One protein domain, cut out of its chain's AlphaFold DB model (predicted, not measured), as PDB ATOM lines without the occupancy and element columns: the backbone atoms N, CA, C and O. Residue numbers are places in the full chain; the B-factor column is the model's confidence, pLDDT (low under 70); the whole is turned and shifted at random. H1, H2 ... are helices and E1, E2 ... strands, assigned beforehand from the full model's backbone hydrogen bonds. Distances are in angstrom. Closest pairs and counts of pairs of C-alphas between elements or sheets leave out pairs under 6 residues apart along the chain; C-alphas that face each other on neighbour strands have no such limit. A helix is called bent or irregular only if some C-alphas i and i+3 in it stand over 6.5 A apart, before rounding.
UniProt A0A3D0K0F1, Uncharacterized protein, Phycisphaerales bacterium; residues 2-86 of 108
ATOM      1  N   ALA A   2       2.638  12.888  25.369       62.94
ATOM      2  CA  ALA A   2       3.697  13.848  25.008       62.94
ATOM      3  C   ALA A   2       4.856  13.231  24.189       62.94
ATOM      4  O   ALA A   2       5.337  13.868  23.260       62.94
ATOM      5  N   ALA A   3       5.249  11.983  24.488       76.06
ATOM      6  CA  ALA A   3       6.256  11.243  23.719       76.06
ATOM      7  C   ALA A   3       5.807  10.981  22.268       76.06
ATOM      8  O   ALA A   3       6.468  11.430  21.343       76.06
ATOM      9  N   LEU A   4       4.607  10.417  22.081       81.94
ATOM     10  CA  LEU A   4       4.012  10.172  20.759       81.94
ATOM     11  C   LEU A   4       4.000  11.421  19.859       81.94
ATOM     12  O   LEU A   4       4.277  11.347  18.666       81.94
ATOM     13  N   TRP A   5       3.681  12.586  20.429       80.81
ATOM     14  CA  TRP A   5       3.653  13.839  19.671       80.81
ATOM     15  C   TRP A   5       5.047  14.345  19.295       80.81
ATOM     16  O   TRP A   5       5.227  14.931  18.227       80.81
ATOM     17  N   SER A   6       6.041  14.082  20.143       83.12
ATOM     18  CA  SER A   6       7.447  14.326  19.822       83.12
ATOM     19  C   SER A   6       7.911  13.437  18.666       83.12
ATOM     20  O   SER A   6       8.516  13.945  17.724       83.12
ATOM     21  N   ASP A   7       7.564  12.150  18.689       85.19
ATOM     22  CA  ASP A   7       7.961  11.181  17.658       85.19
ATOM     23  C   ASP A   7       7.330  11.506  16.300       85.19
ATOM     24  O   ASP A   7       8.002  11.504  15.266       85.19
ATOM     25  N   ILE A   8       6.048  11.885  16.305       86.19
ATOM     26  CA  ILE A   8       5.330  12.348  15.111       86.19
ATOM     27  C   ILE A   8       6.018  13.578  14.505       86.19
ATOM     28  O   ILE A   8       6.244  13.620  13.296       86.19
ATOM     29  N   ARG A   9       6.419  14.560  15.322       83.69
ATOM     30  CA  ARG A   9       7.156  15.735  14.826       83.69
ATOM     31  C   ARG A   9       8.547  15.384  14.310       83.69
ATOM     32  O   ARG A   9       8.937  15.895  13.266       83.69
ATOM     33  N   GLN A  10       9.279  14.508  14.996       85.50
ATOM     34  CA  GLN A  10      10.621  14.090  14.579       85.50
ATOM     35  C   GLN A  10      10.612  13.404  13.205       85.50
ATOM     36  O   GLN A  10      11.547  13.572  12.425       85.50
ATOM     37  N   LEU A  11       9.537  12.683  12.882       86.38
ATOM     38  CA  LEU A  11       9.335  12.024  11.588       86.38
ATOM     39  C   LEU A  11       8.767  12.955  10.495       86.38
ATOM     40  O   LEU A  11       8.477  12.498   9.380       86.38
ATOM     41  N   GLY A  12       8.575  14.242  10.806       84.94
ATOM     42  CA  GLY A  12       7.945  15.222   9.917       84.94
ATOM     43  C   GLY A  12       6.459  14.947   9.667       84.94
ATOM     44  O   GLY A  12       5.923  15.373   8.654       84.94
ATOM     45  N   LEU A  13       5.801  14.199  10.558       83.44
ATOM     46  CA  LEU A  13       4.388  13.804  10.470       83.44
ATOM     47  C   LEU A  13       3.463  14.744  11.267       83.44
ATOM     48  O   LEU A  13       2.291  14.443  11.482       83.44
ATOM     49  N   GLY A  14       3.992  15.862  11.759       77.06
ATOM     50  CA  GLY A  14       3.248  16.881  12.503       77.06
ATOM     51  C   GLY A  14       3.449  18.291  11.953       77.06
ATOM     52  O   GLY A  14       3.161  19.248  12.665       77.06
ATOM     53  N   ASP A  15       3.993  18.400  10.739       79.44
ATOM     54  CA  ASP A  15       4.227  19.659  10.039       79.44
ATOM     55  C   ASP A  15       3.285  19.742   8.823       79.44
ATOM     56  O   ASP A  15       3.413  18.916   7.912       79.44
ATOM     57  N   PRO A  16       2.348  20.710   8.788       74.44
ATOM     58  CA  PRO A  16       1.444  20.909   7.660       74.44
ATOM     59  C   PRO A  16       2.160  21.041   6.312       74.44
ATOM     60  O   PRO A  16       1.662  20.520   5.311       74.44
ATOM     61  N   ASP A  17       3.338  21.671   6.283       78.25
ATOM     62  CA  ASP A  17       4.105  21.904   5.052       78.25
ATOM     63  C   ASP A  17       4.735  20.608   4.510       78.25
ATOM     64  O   ASP A  17       5.041  20.500   3.323       78.25
ATOM     65  N   GLY A  18       4.906  19.603   5.376       73.44
ATOM     66  CA  GLY A  18       5.381  18.264   5.029       73.44
ATOM     67  C   GLY A  18       4.265  17.269   4.704       73.44
ATOM     68  O   GLY A  18       4.557  16.087   4.486       73.44
ATOM     69  N   SER A  19       3.003  17.708   4.712       79.88
ATOM     70  CA  SER A  19       1.861  16.852   4.398       79.88
ATOM     71  C   SER A  19       1.755  16.578   2.899       79.88
ATOM     72  O   SER A  19       2.074  17.417   2.055       79.88
ATOM     73  N   ASP A  20       1.306  15.377   2.549       78.69
ATOM     74  CA  ASP A  20       1.041  15.047   1.158       78.69
ATOM     75  C   ASP A  20      -0.234  15.751   0.684       78.69
ATOM     76  O   ASP A  20      -1.259  15.724   1.366       78.69
ATOM     77  N   GLU A  21      -0.246  16.218  -0.568       68.00
ATOM     78  CA  GLU A  21      -1.472  16.693  -1.241       68.00
ATOM     79  C   GLU A  21      -2.580  15.620  -1.317       68.00
ATOM     80  O   GLU A  21      -3.730  15.897  -1.683       68.00
ATOM     81  N   VAL A  22      -2.249  14.361  -1.017       61.81
ATOM     82  CA  VAL A  22      -3.172  13.231  -1.075       61.81
ATOM     83  C   VAL A  22      -4.154  13.301   0.093       61.81
ATOM     84  O   VAL A  22      -4.081  12.543   1.050       61.81
ATOM     85  N   ASN A  23      -5.178  14.143  -0.042       66.88
ATOM     86  CA  ASN A  23      -6.296  14.263   0.905       66.88
ATOM     87  C   ASN A  23      -7.193  13.011   0.951       66.88
ATOM     88  O   ASN A  23      -8.115  12.921   1.758       66.88
ATOM     89  N   ASN A  24      -6.957  12.035   0.068       69.75
ATOM     90  CA  ASN A  24      -7.723  10.800   0.009       69.75
ATOM     91  C   ASN A  24      -6.805   9.596  -0.213       69.75
ATOM     92  O   ASN A  24      -6.359   9.350  -1.336       69.75
ATOM     93  N   PHE A  25      -6.610   8.791   0.833       80.19
ATOM     94  CA  PHE A  25      -5.815   7.561   0.787       80.19
ATOM     95  C   PHE A  25      -6.255   6.553  -0.279       80.19
ATOM     96  O   PHE A  25      -5.438   5.761  -0.740       80.19
ATOM     97  N   ARG A  26      -7.501   6.621  -0.769       71.50
ATOM     98  CA  ARG A  26      -7.962   5.784  -1.893       71.50
ATOM     99  C   ARG A  26      -7.240   6.083  -3.208       71.50
ATOM    100  O   ARG A  26      -7.328   5.284  -4.133       71.50
ATOM    101  N   ARG A  27      -6.571   7.234  -3.317       78.50
ATOM    102  CA  ARG A  27      -5.783   7.619  -4.495       78.50
ATOM    103  C   ARG A  27      -4.337   7.134  -4.427       78.50
ATOM    104  O   ARG A  27      -3.648   7.202  -5.441       78.50
ATOM    105  N   VAL A  28      -3.878   6.636  -3.274       81.88
ATOM    106  CA  VAL A  28      -2.520   6.105  -3.161       81.88
ATOM    107  C   VAL A  28      -2.416   4.827  -3.979       81.88
ATOM    108  O   VAL A  28      -3.183   3.876  -3.810       81.88
ATOM    109  N   ARG A  29      -1.449   4.801  -4.895       80.75
ATOM    110  CA  ARG A  29      -1.186   3.626  -5.716       80.75
ATOM    111  C   ARG A  29      -0.447   2.595  -4.875       80.75
ATOM    112  O   ARG A  29       0.672   2.839  -4.437       80.75
ATOM    113  N   ARG A  30      -1.061   1.424  -4.690       79.00
ATOM    114  CA  ARG A  30      -0.398   0.289  -4.040       79.00
ATOM    115  C   ARG A  30       0.885  -0.068  -4.814       79.00
ATOM    116  O   ARG A  30       0.793  -0.280  -6.030       79.00
ATOM    117  N   PRO A  31       2.051  -0.146  -4.152       85.12
ATOM    118  CA  PRO A  31       3.271  -0.591  -4.810       85.12
ATOM    119  C   PRO A  31       3.177  -2.088  -5.155       85.12
ATOM    120  O   PRO A  31       2.467  -2.844  -4.488       85.12
ATOM    121  N   LYS A  32       3.846  -2.516  -6.236       87.38
ATOM    122  CA  LYS A  32       3.889  -3.938  -6.637       87.38
ATOM    123  C   LYS A  32       4.761  -4.774  -5.696       87.38
ATOM    124  O   LYS A  32       4.438  -5.927  -5.447       87.38
ATOM    125  N   GLU A  33       5.818  -4.156  -5.184       91.56
ATOM    126  CA  GLU A  33       6.844  -4.720  -4.310       91.56
ATOM    127  C   GLU A  33       7.094  -3.730  -3.165       91.56
ATOM    128  O   GLU A  33       6.909  -2.522  -3.338       91.56
ATOM    129  N   GLY A  34       7.480  -4.228  -1.991       89.44
ATOM    130  CA  GLY A  34       7.590  -3.411  -0.782       89.44
ATOM    131  C   GLY A  34       6.231  -3.097  -0.147       89.44
ATOM    132  O   GLY A  34       5.258  -3.842  -0.294       89.44
ATOM    133  N   HIS A  35       6.165  -2.008   0.612       89.12
ATOM    134  CA  HIS A  35       4.978  -1.630   1.375       89.12
ATOM    135  C   HIS A  35       4.852  -0.110   1.527       89.12
ATOM    136  O   HIS A  35       5.800   0.641   1.310       89.12
ATOM    137  N   VAL A  36       3.647   0.363   1.851       89.75
ATOM    138  CA  VAL A  36       3.372   1.787   2.065       89.75
ATOM    139  C   VAL A  36       2.581   1.967   3.353       89.75
ATOM    140  O   VAL A  36       1.599   1.259   3.576       89.75
ATOM    141  N   TYR A  37       3.006   2.906   4.191       89.56
ATOM    142  CA  TYR A  37       2.272   3.332   5.379       89.56
ATOM    143  C   TYR A  37       1.529   4.623   5.077       89.56
ATOM    144  O   TYR A  37       2.113   5.569   4.545       89.56
ATOM    145  N   LEU A  38       0.241   4.634   5.411       89.88
ATOM    146  CA  LEU A  38      -0.648   5.781   5.270       89.88
ATOM    147  C   LEU A  38      -1.005   6.254   6.671       89.88
ATOM    148  O   LEU A  38      -1.584   5.494   7.447       89.88
ATOM    149  N   ILE A  39      -0.620   7.480   7.001       89.06
ATOM    150  CA  ILE A  39      -0.756   8.041   8.340       89.06
ATOM    151  C   ILE A  39      -1.587   9.309   8.216       89.06
ATOM    152  O   ILE A  39      -1.185  10.250   7.537       89.06
ATOM    153  N   ALA A  40      -2.759   9.310   8.844       88.50
ATOM    154  CA  ALA A  40      -3.593  10.497   8.978       88.50
ATOM    155  C   ALA A  40      -3.479  11.025  10.401       88.50
ATOM    156  O   ALA A  40      -3.575  10.264  11.366       88.50
ATOM    157  N   VAL A  41      -3.302  12.332  10.513       86.69
ATOM    158  CA  VAL A  41      -3.204  13.037  11.783       86.69
ATOM    159  C   VAL A  41      -4.305  14.082  11.823       86.69
ATOM    160  O   VAL A  41      -4.472  14.852  10.883       86.69
ATOM    161  N   THR A  42      -5.073  14.097  12.908       86.19
ATOM    162  CA  THR A  42      -6.104  15.109  13.154       86.19
ATOM    163  C   THR A  42      -5.818  15.773  14.487       86.19
ATOM    164  O   THR A  42      -5.755  15.087  15.509       86.19
ATOM    165  N   ALA A  43      -5.639  17.090  14.491       83.81
ATOM    166  CA  ALA A  43      -5.452  17.865  15.712       83.81
ATOM    167  C   ALA A  43      -6.049  19.261  15.536       83.81
ATOM    168  O   ALA A  43      -5.941  19.840  14.468       83.81
ATOM    169  N   GLU A  44      -6.697  19.785  16.579       85.06
ATOM    170  CA  GLU A  44      -7.230  21.163  16.607       85.06
ATOM    171  C   GLU A  44      -8.181  21.534  15.445       85.06
ATOM    172  O   GLU A  44      -8.398  22.703  15.152       85.06
ATOM    173  N   GLY A  45      -8.823  20.536  14.826       83.81
ATOM    174  CA  GLY A  45      -9.711  20.728  13.670       83.81
ATOM    175  C   GLY A  45      -9.002  20.646  12.317       83.81
ATOM    176  O   GLY A  45      -9.676  20.568  11.291       83.81
ATOM    177  N   ASP A  46      -7.674  20.571  12.323       82.88
ATOM    178  CA  ASP A  46      -6.857  20.347  11.143       82.88
ATOM    179  C   ASP A  46      -6.645  18.857  10.875       82.88
ATOM    180  O   ASP A  46      -6.738  18.002  11.764       82.88
ATOM    181  N   TYR A  47      -6.366  18.552   9.611       84.94
ATOM    182  CA  TYR A  47      -6.199  17.200   9.106       84.94
ATOM    183  C   TYR A  47      -5.030  17.150   8.123       84.94
ATOM    184  O   TYR A  47      -5.028  17.863   7.120       84.94
ATOM    185  N   TRP A  48      -4.072  16.264   8.387       86.31
ATOM    186  CA  TRP A  48      -2.882  16.072   7.560       86.31
ATOM    187  C   TRP A  48      -2.696  14.602   7.216       86.31
ATOM    188  O   TRP A  48      -2.936  13.719   8.043       86.31
ATOM    189  N   ASN A  49      -2.223  14.349   6.000       88.56
ATOM    190  CA  ASN A  49      -1.935  13.014   5.499       88.56
ATOM    191  C   ASN A  49      -0.463  12.869   5.159       88.56
ATOM    192  O   ASN A  49       0.142  13.769   4.586       88.56
ATOM    193  N   TYR A  50       0.072  11.691   5.448       87.06
ATOM    194  CA  TYR A  50       1.451  11.348   5.157       87.06
ATOM    195  C   TYR A  50       1.546   9.923   4.626       87.06
ATOM    196  O   TYR A  50       0.946   8.984   5.158       87.06
ATOM    197  N   THR A  51       2.356   9.762   3.594       87.81
ATOM    198  CA  THR A  51       2.628   8.517   2.894       87.81
ATOM    199  C   THR A  51       4.106   8.209   3.064       87.81
ATOM    200  O   THR A  51       4.981   9.042   2.812       87.81
ATOM    201  N   ARG A  52       4.411   6.991   3.506       87.75
ATOM    202  CA  ARG A  52       5.785   6.494   3.624       87.75
ATOM    203  C   ARG A  52       5.902   5.200   2.840       87.75
ATOM    204  O   ARG A  52       5.401   4.163   3.268       87.75
ATOM    205  N   ALA A  53       6.513   5.284   1.661       87.94
ATOM    206  CA  ALA A  53       6.807   4.125   0.832       87.94
ATOM    207  C   ALA A  53       8.136   3.501   1.263       87.94
ATOM    208  O   ALA A  53       9.127   4.205   1.437       87.94
ATOM    209  N   VAL A  54       8.142   2.180   1.405       89.56
ATOM    210  CA  VAL A  54       9.310   1.381   1.765       89.56
ATOM    211  C   VAL A  54       9.500   0.330   0.671       89.56
ATOM    212  O   VAL A  54       8.674  -0.581   0.545       89.56
ATOM    213  N   PRO A  55      10.535   0.478  -0.170       90.44
ATOM    214  CA  PRO A  55      10.911  -0.504  -1.178       90.44
ATOM    215  C   PRO A  55      11.147  -1.901  -0.597       90.44
ATOM    216  O   PRO A  55      11.467  -2.070   0.579       90.44
ATOM    217  N   GLU A  56      11.025  -2.920  -1.446       92.81
ATOM    218  CA  GLU A  56      11.411  -4.279  -1.075       92.81
ATOM    219  C   GLU A  56      12.898  -4.346  -0.692       92.81
ATOM    220  O   GLU A  56      13.749  -3.730  -1.329       92.81
ATOM    221  N   GLY A  57      13.202  -5.082   0.378       91.12
ATOM    222  CA  GLY A  57      14.566  -5.243   0.885       91.12
ATOM    223  C   GLY A  57      15.104  -4.063   1.699       91.12
ATOM    224  O   GLY A  57      16.208  -4.171   2.226       91.12
ATOM    225  N   GLN A  58      14.350  -2.968   1.844       91.44
ATOM    226  CA  GLN A  58      14.730  -1.861   2.719       91.44
ATOM    227  C   GLN A  58      14.140  -2.042   4.123       91.44
ATOM    228  O   GLN A  58      12.966  -2.380   4.282       91.44
ATOM    229  N   GLU A  59      14.960  -1.802   5.148       89.69
ATOM    230  CA  GLU A  59      14.480  -1.760   6.528       89.69
ATOM    231  C   GLU A  59      13.651  -0.501   6.785       89.69
ATOM    232  O   GLU A  59      13.909   0.577   6.240       89.69
ATOM    233  N   LEU A  60      12.643  -0.651   7.640       89.69
ATOM    234  CA  LEU A  60      11.832   0.464   8.093       89.69
ATOM    235  C   LEU A  60      12.666   1.380   8.988       89.69
ATOM    236  O   LEU A  60      13.424   0.901   9.832       89.69
ATOM    237  N   ASP A  61      12.471   2.692   8.852       88.25
ATOM    238  CA  ASP A  61      13.054   3.667   9.770       88.25
ATOM    239  C   ASP A  61      12.768   3.251  11.238       88.25
ATOM    240  O   ASP A  61      11.615   2.948  11.580       88.25
ATOM    241  N   PRO A  62      13.786   3.183  12.120       90.00
ATOM    242  CA  PRO A  62      13.597   2.745  13.501       90.00
ATOM    243  C   PRO A  62      12.611   3.607  14.297       90.00
ATOM    244  O   PRO A  62      11.838   3.070  15.090       90.00
ATOM    245  N   ALA A  63      12.594   4.923  14.079       87.62
ATOM    246  CA  ALA A  63      11.647   5.822  14.730       87.62
ATOM    247  C   ALA A  63      10.226   5.602  14.192       87.62
ATOM    248  O   ALA A  63       9.283   5.530  14.980       87.62
ATOM    249  N   LEU A  64      10.062   5.372  12.883       88.75
ATOM    250  CA  LEU A  64       8.760   4.992  12.318       88.75
ATOM    251  C   LEU A  64       8.283   3.635  12.860       88.75
ATOM    252  O   LEU A  64       7.106   3.464  13.170       88.75
ATOM    253  N   THR A  65       9.195   2.678  13.026       91.38
ATOM    254  CA  THR A  65       8.898   1.369  13.623       91.38
ATOM    255  C   THR A  65       8.389   1.514  15.056       91.38
ATOM    256  O   THR A  65       7.386   0.896  15.417       91.38
ATOM    257  N   THR A  66       9.066   2.329  15.868       90.44
ATOM    258  CA  THR A  66       8.653   2.630  17.245       90.44
ATOM    259  C   THR A  66       7.274   3.277  17.263       90.44
ATOM    260  O   THR A  66       6.381   2.750  17.924       90.44
ATOM    261  N   LEU A  67       7.055   4.313  16.447       89.56
ATOM    262  CA  LEU A  67       5.765   4.996  16.333       89.56
ATOM    263  C   LEU A  67       4.623   4.021  16.005       89.56
ATOM    264  O   LEU A  67       3.589   4.023  16.670       89.56
ATOM    265  N   LEU A  68       4.795   3.159  14.998       90.00
ATOM    266  CA  LEU A  68       3.761   2.194  14.609       90.00
ATOM    267  C   LEU A  68       3.451   1.191  15.725       90.00
ATOM    268  O   LEU A  68       2.290   0.827  15.916       90.00
ATOM    269  N   ARG A  69       4.468   0.749  16.476       90.56
ATOM    270  CA  ARG A  69       4.276  -0.144  17.627       90.56
ATOM    271  C   ARG A  69       3.529   0.548  18.760       90.56
ATOM    272  O   ARG A  69       2.647  -0.071  19.348       90.56
ATOM    273  N   GLU A  70       3.833   1.813  19.036       90.00
ATOM    274  CA  GLU A  70       3.102   2.599  20.032       90.00
ATOM    275  C   GLU A  70       1.639   2.807  19.632       90.00
ATOM    276  O   GLU A  70       0.745   2.577  20.445       90.00
ATOM    277  N   LEU A  71       1.375   3.171  18.372       88.00
ATOM    278  CA  LEU A  71       0.012   3.310  17.852       88.00
ATOM    279  C   LEU A  71      -0.761   1.990  17.934       88.00
ATOM    280  O   LEU A  71      -1.919   1.986  18.351       88.00
ATOM    281  N   ALA A  72      -0.125   0.869  17.588       87.94
ATOM    282  CA  ALA A  72      -0.733  -0.452  17.715       87.94
ATOM    283  C   ALA A  72      -1.051  -0.791  19.179       87.94
ATOM    284  O   ALA A  72      -2.155  -1.240  19.472       87.94
ATOM    285  N   ALA A  73      -0.123  -0.538  20.106       86.38
ATOM    286  CA  ALA A  73      -0.353  -0.759  21.532       86.38
ATOM    287  C   ALA A  73      -1.517   0.097  22.061       86.38
ATOM    288  O   ALA A  73      -2.371  -0.405  22.788       86.38
ATOM    289  N   LEU A  74      -1.596   1.367  21.652       85.56
ATOM    290  CA  LEU A  74      -2.694   2.264  22.022       85.56
ATOM    291  C   LEU A  74      -4.040   1.818  21.444       85.56
ATOM    292  O   LEU A  74      -5.050   1.932  22.136       85.56
ATOM    293  N   ALA A  75      -4.062   1.289  20.220       84.88
ATOM    294  CA  ALA A  75      -5.282   0.765  19.609       84.88
ATOM    295  C   ALA A  75      -5.867  -0.410  20.409       84.88
ATOM    296  O   ALA A  75      -7.084  -0.522  20.522       84.88
ATOM    297  N   TRP A  76      -5.008  -1.242  21.005       81.56
ATOM    298  CA  TRP A  76      -5.420  -2.372  21.844       81.56
ATOM    299  C   TRP A  76      -5.650  -2.012  23.317       81.56
ATOM    300  O   TRP A  76      -6.303  -2.774  24.025       81.56
ATOM    301  N   ALA A  77      -5.153  -0.869  23.796       81.00
ATOM    302  CA  ALA A  77      -5.195  -0.517  25.217       81.00
ATOM    303  C   ALA A  77      -6.622  -0.437  25.795       81.00
ATOM    304  O   ALA A  77      -6.837  -0.776  26.959       81.00
ATOM    305  N   GLU A  78      -7.599  -0.004  24.996       69.50
ATOM    306  CA  GLU A  78      -9.005   0.040  25.419       69.50
ATOM    307  C   GLU A  78      -9.631  -1.363  25.472       69.50
ATOM    308  O   GLU A  78     -10.318  -1.701  26.438       69.50
ATOM    309  N   ASP A  79      -9.335  -2.212  24.487       72.44
ATOM    310  CA  ASP A  79      -9.807  -3.600  24.453       72.44
ATOM    311  C   ASP A  79      -9.252  -4.415  25.628       72.44
ATOM    312  O   ASP A  79      -9.969  -5.221  26.232       72.44
ATOM    313  N   ASP A  80      -7.991  -4.176  25.993       65.88
ATOM    314  CA  ASP A  80      -7.332  -4.866  27.100       65.88
ATOM    315  C   ASP A  80      -7.902  -4.426  28.454       65.88
ATOM    316  O   ASP A  80      -8.243  -5.269  29.286       65.88
ATOM    317  N   ARG A  81      -8.174  -3.124  28.636       61.50
ATOM    318  CA  ARG A  81      -8.923  -2.611  29.800       61.50
ATOM    319  C   ARG A  81     -10.284  -3.276  29.948       61.50
ATOM    320  O   ARG A  81     -10.684  -3.627  31.060       61.50
ATOM    321  N   GLN A  82     -11.006  -3.457  28.843       59.66
ATOM    322  CA  GLN A  82     -12.292  -4.153  28.864       59.66
ATOM    323  C   GLN A  82     -12.141  -5.643  29.189       59.66
ATOM    324  O   GLN A  82     -13.034  -6.211  29.816       59.66
ATOM    325  N   ARG A  83     -11.036  -6.289  28.803       57.88
ATOM    326  CA  ARG A  83     -10.719  -7.687  29.145       57.88
ATOM    327  C   ARG A  83     -10.337  -7.870  30.612       57.88
ATOM    328  O   ARG A  83     -10.865  -8.777  31.260       57.88
ATOM    329  N   GLU A  84      -9.472  -7.011  31.140       57.75
ATOM    330  CA  GLU A  84      -9.059  -7.013  32.549       57.75
ATOM    331  C   GLU A  84     -10.249  -6.723  33.471       57.75
ATOM    332  O   GLU A  84     -10.474  -7.449  34.440       57.75
ATOM    333  N   ALA A  85     -11.093  -5.746  33.115       57.72
ATOM    334  CA  ALA A  85     -12.326  -5.453  33.848       57.72
ATOM    335  C   ALA A  85     -13.345  -6.610  33.817       57.72
ATOM    336  O   ALA A  85     -14.220  -6.681  34.680       57.72
ATOM    337  N   ARG A  86     -13.253  -7.518  32.835       55.59
ATOM    338  CA  ARG A  86     -14.194  -8.633  32.645       55.59
ATOM    339  C   ARG A  86     -13.778  -9.945  33.305       55.59
ATOM    340  O   ARG A  86     -14.604 -10.854  33.329       55.59
TER     341      ARG A  86
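What this domain is: This is residues 2 to 86 of the 108 residues of an uncharacterized protein of Phycisphaerales bacterium (UniProt A0A3D0K0F1). A long two-stranded hairpin, E1 and E2, stands loosely beside two helices, H1 and the first arm of H2, which lie side by side and touch each other over one face of it. The unnamed stretch of residues 11 to 34 loops from H1 round the E2 edge of the hairpin to its other face, and residues 72 to 86, the far part of H2, stick out free as an arm. The printed part has 85 residues, with two named helices and two named strands in the order H1, E1, E2, H2; the one sheet has the order E1 - E2, antiparallel, and the class is mixed, helices and strands. The whole is loose, with a radius of gyration of the C-alphas of 14.9 A and spans of 43 by 34 by 25 A.

How they stand to each other: H1, residues 2 to 10, is joined by a long link of 24 residues to E1, residues 35 to 43. A tight link of 2 residues leads to E2, residues 46 to 54, and E1 and E2 form a hairpin, antiparallel at 164 degrees. N 39 and O 50 are 2.8 A apart and N 48 and O 41 are 2.9 A apart, both within hydrogen-bond range. H2, residues 62 to 86, was assigned as one helix by its hydrogen bonds but is bent: C-alphas 75 and 78 are 6.9 A apart. Its arms, H2a with residues 62 to 75 and H2b with residues 78 to 86, stand at a steep tilt of 42 degrees. H1 and H2a touch, the closest C-alphas being those of Asp 7 and Leu 67, 6.7 A apart. They run opposite ways at a steep tilt of 40 degrees. H1 is apart from E2, and H2a is apart from E1. H2b touches no helix and is apart from H1, E1 and E2. In H1, H2a and H2b every O i to N i+4 pair is within hydrogen-bond range.

Where its parts are: H1 begins at C-alpha 2, (3.697, 13.848, 25.008), and is 12.5 A long. E1 measures 26.4 A from C-alpha 35 at (4.978, -1.630, 1.375) to C-alpha 43, and E2 measures 26.6 A. H2a is 19.9 A long and H2b 12.4 A, ending at C-alpha 86, (-14.194, -8.633, 32.645).

The domain as a whole: The two C-alphas farthest apart are those of Asp 17 and Arg 86, 45.0 A. Without residues 72 to 86, which stand free, the body spans 36 by 26 by 19 A. The printed part has no cut; the link from H1 to E1 is long. The mean pLDDT of the printed part is 81.8; residue 2, residues 21 to 24, residue 78 and residues 80 to 86 are under 70.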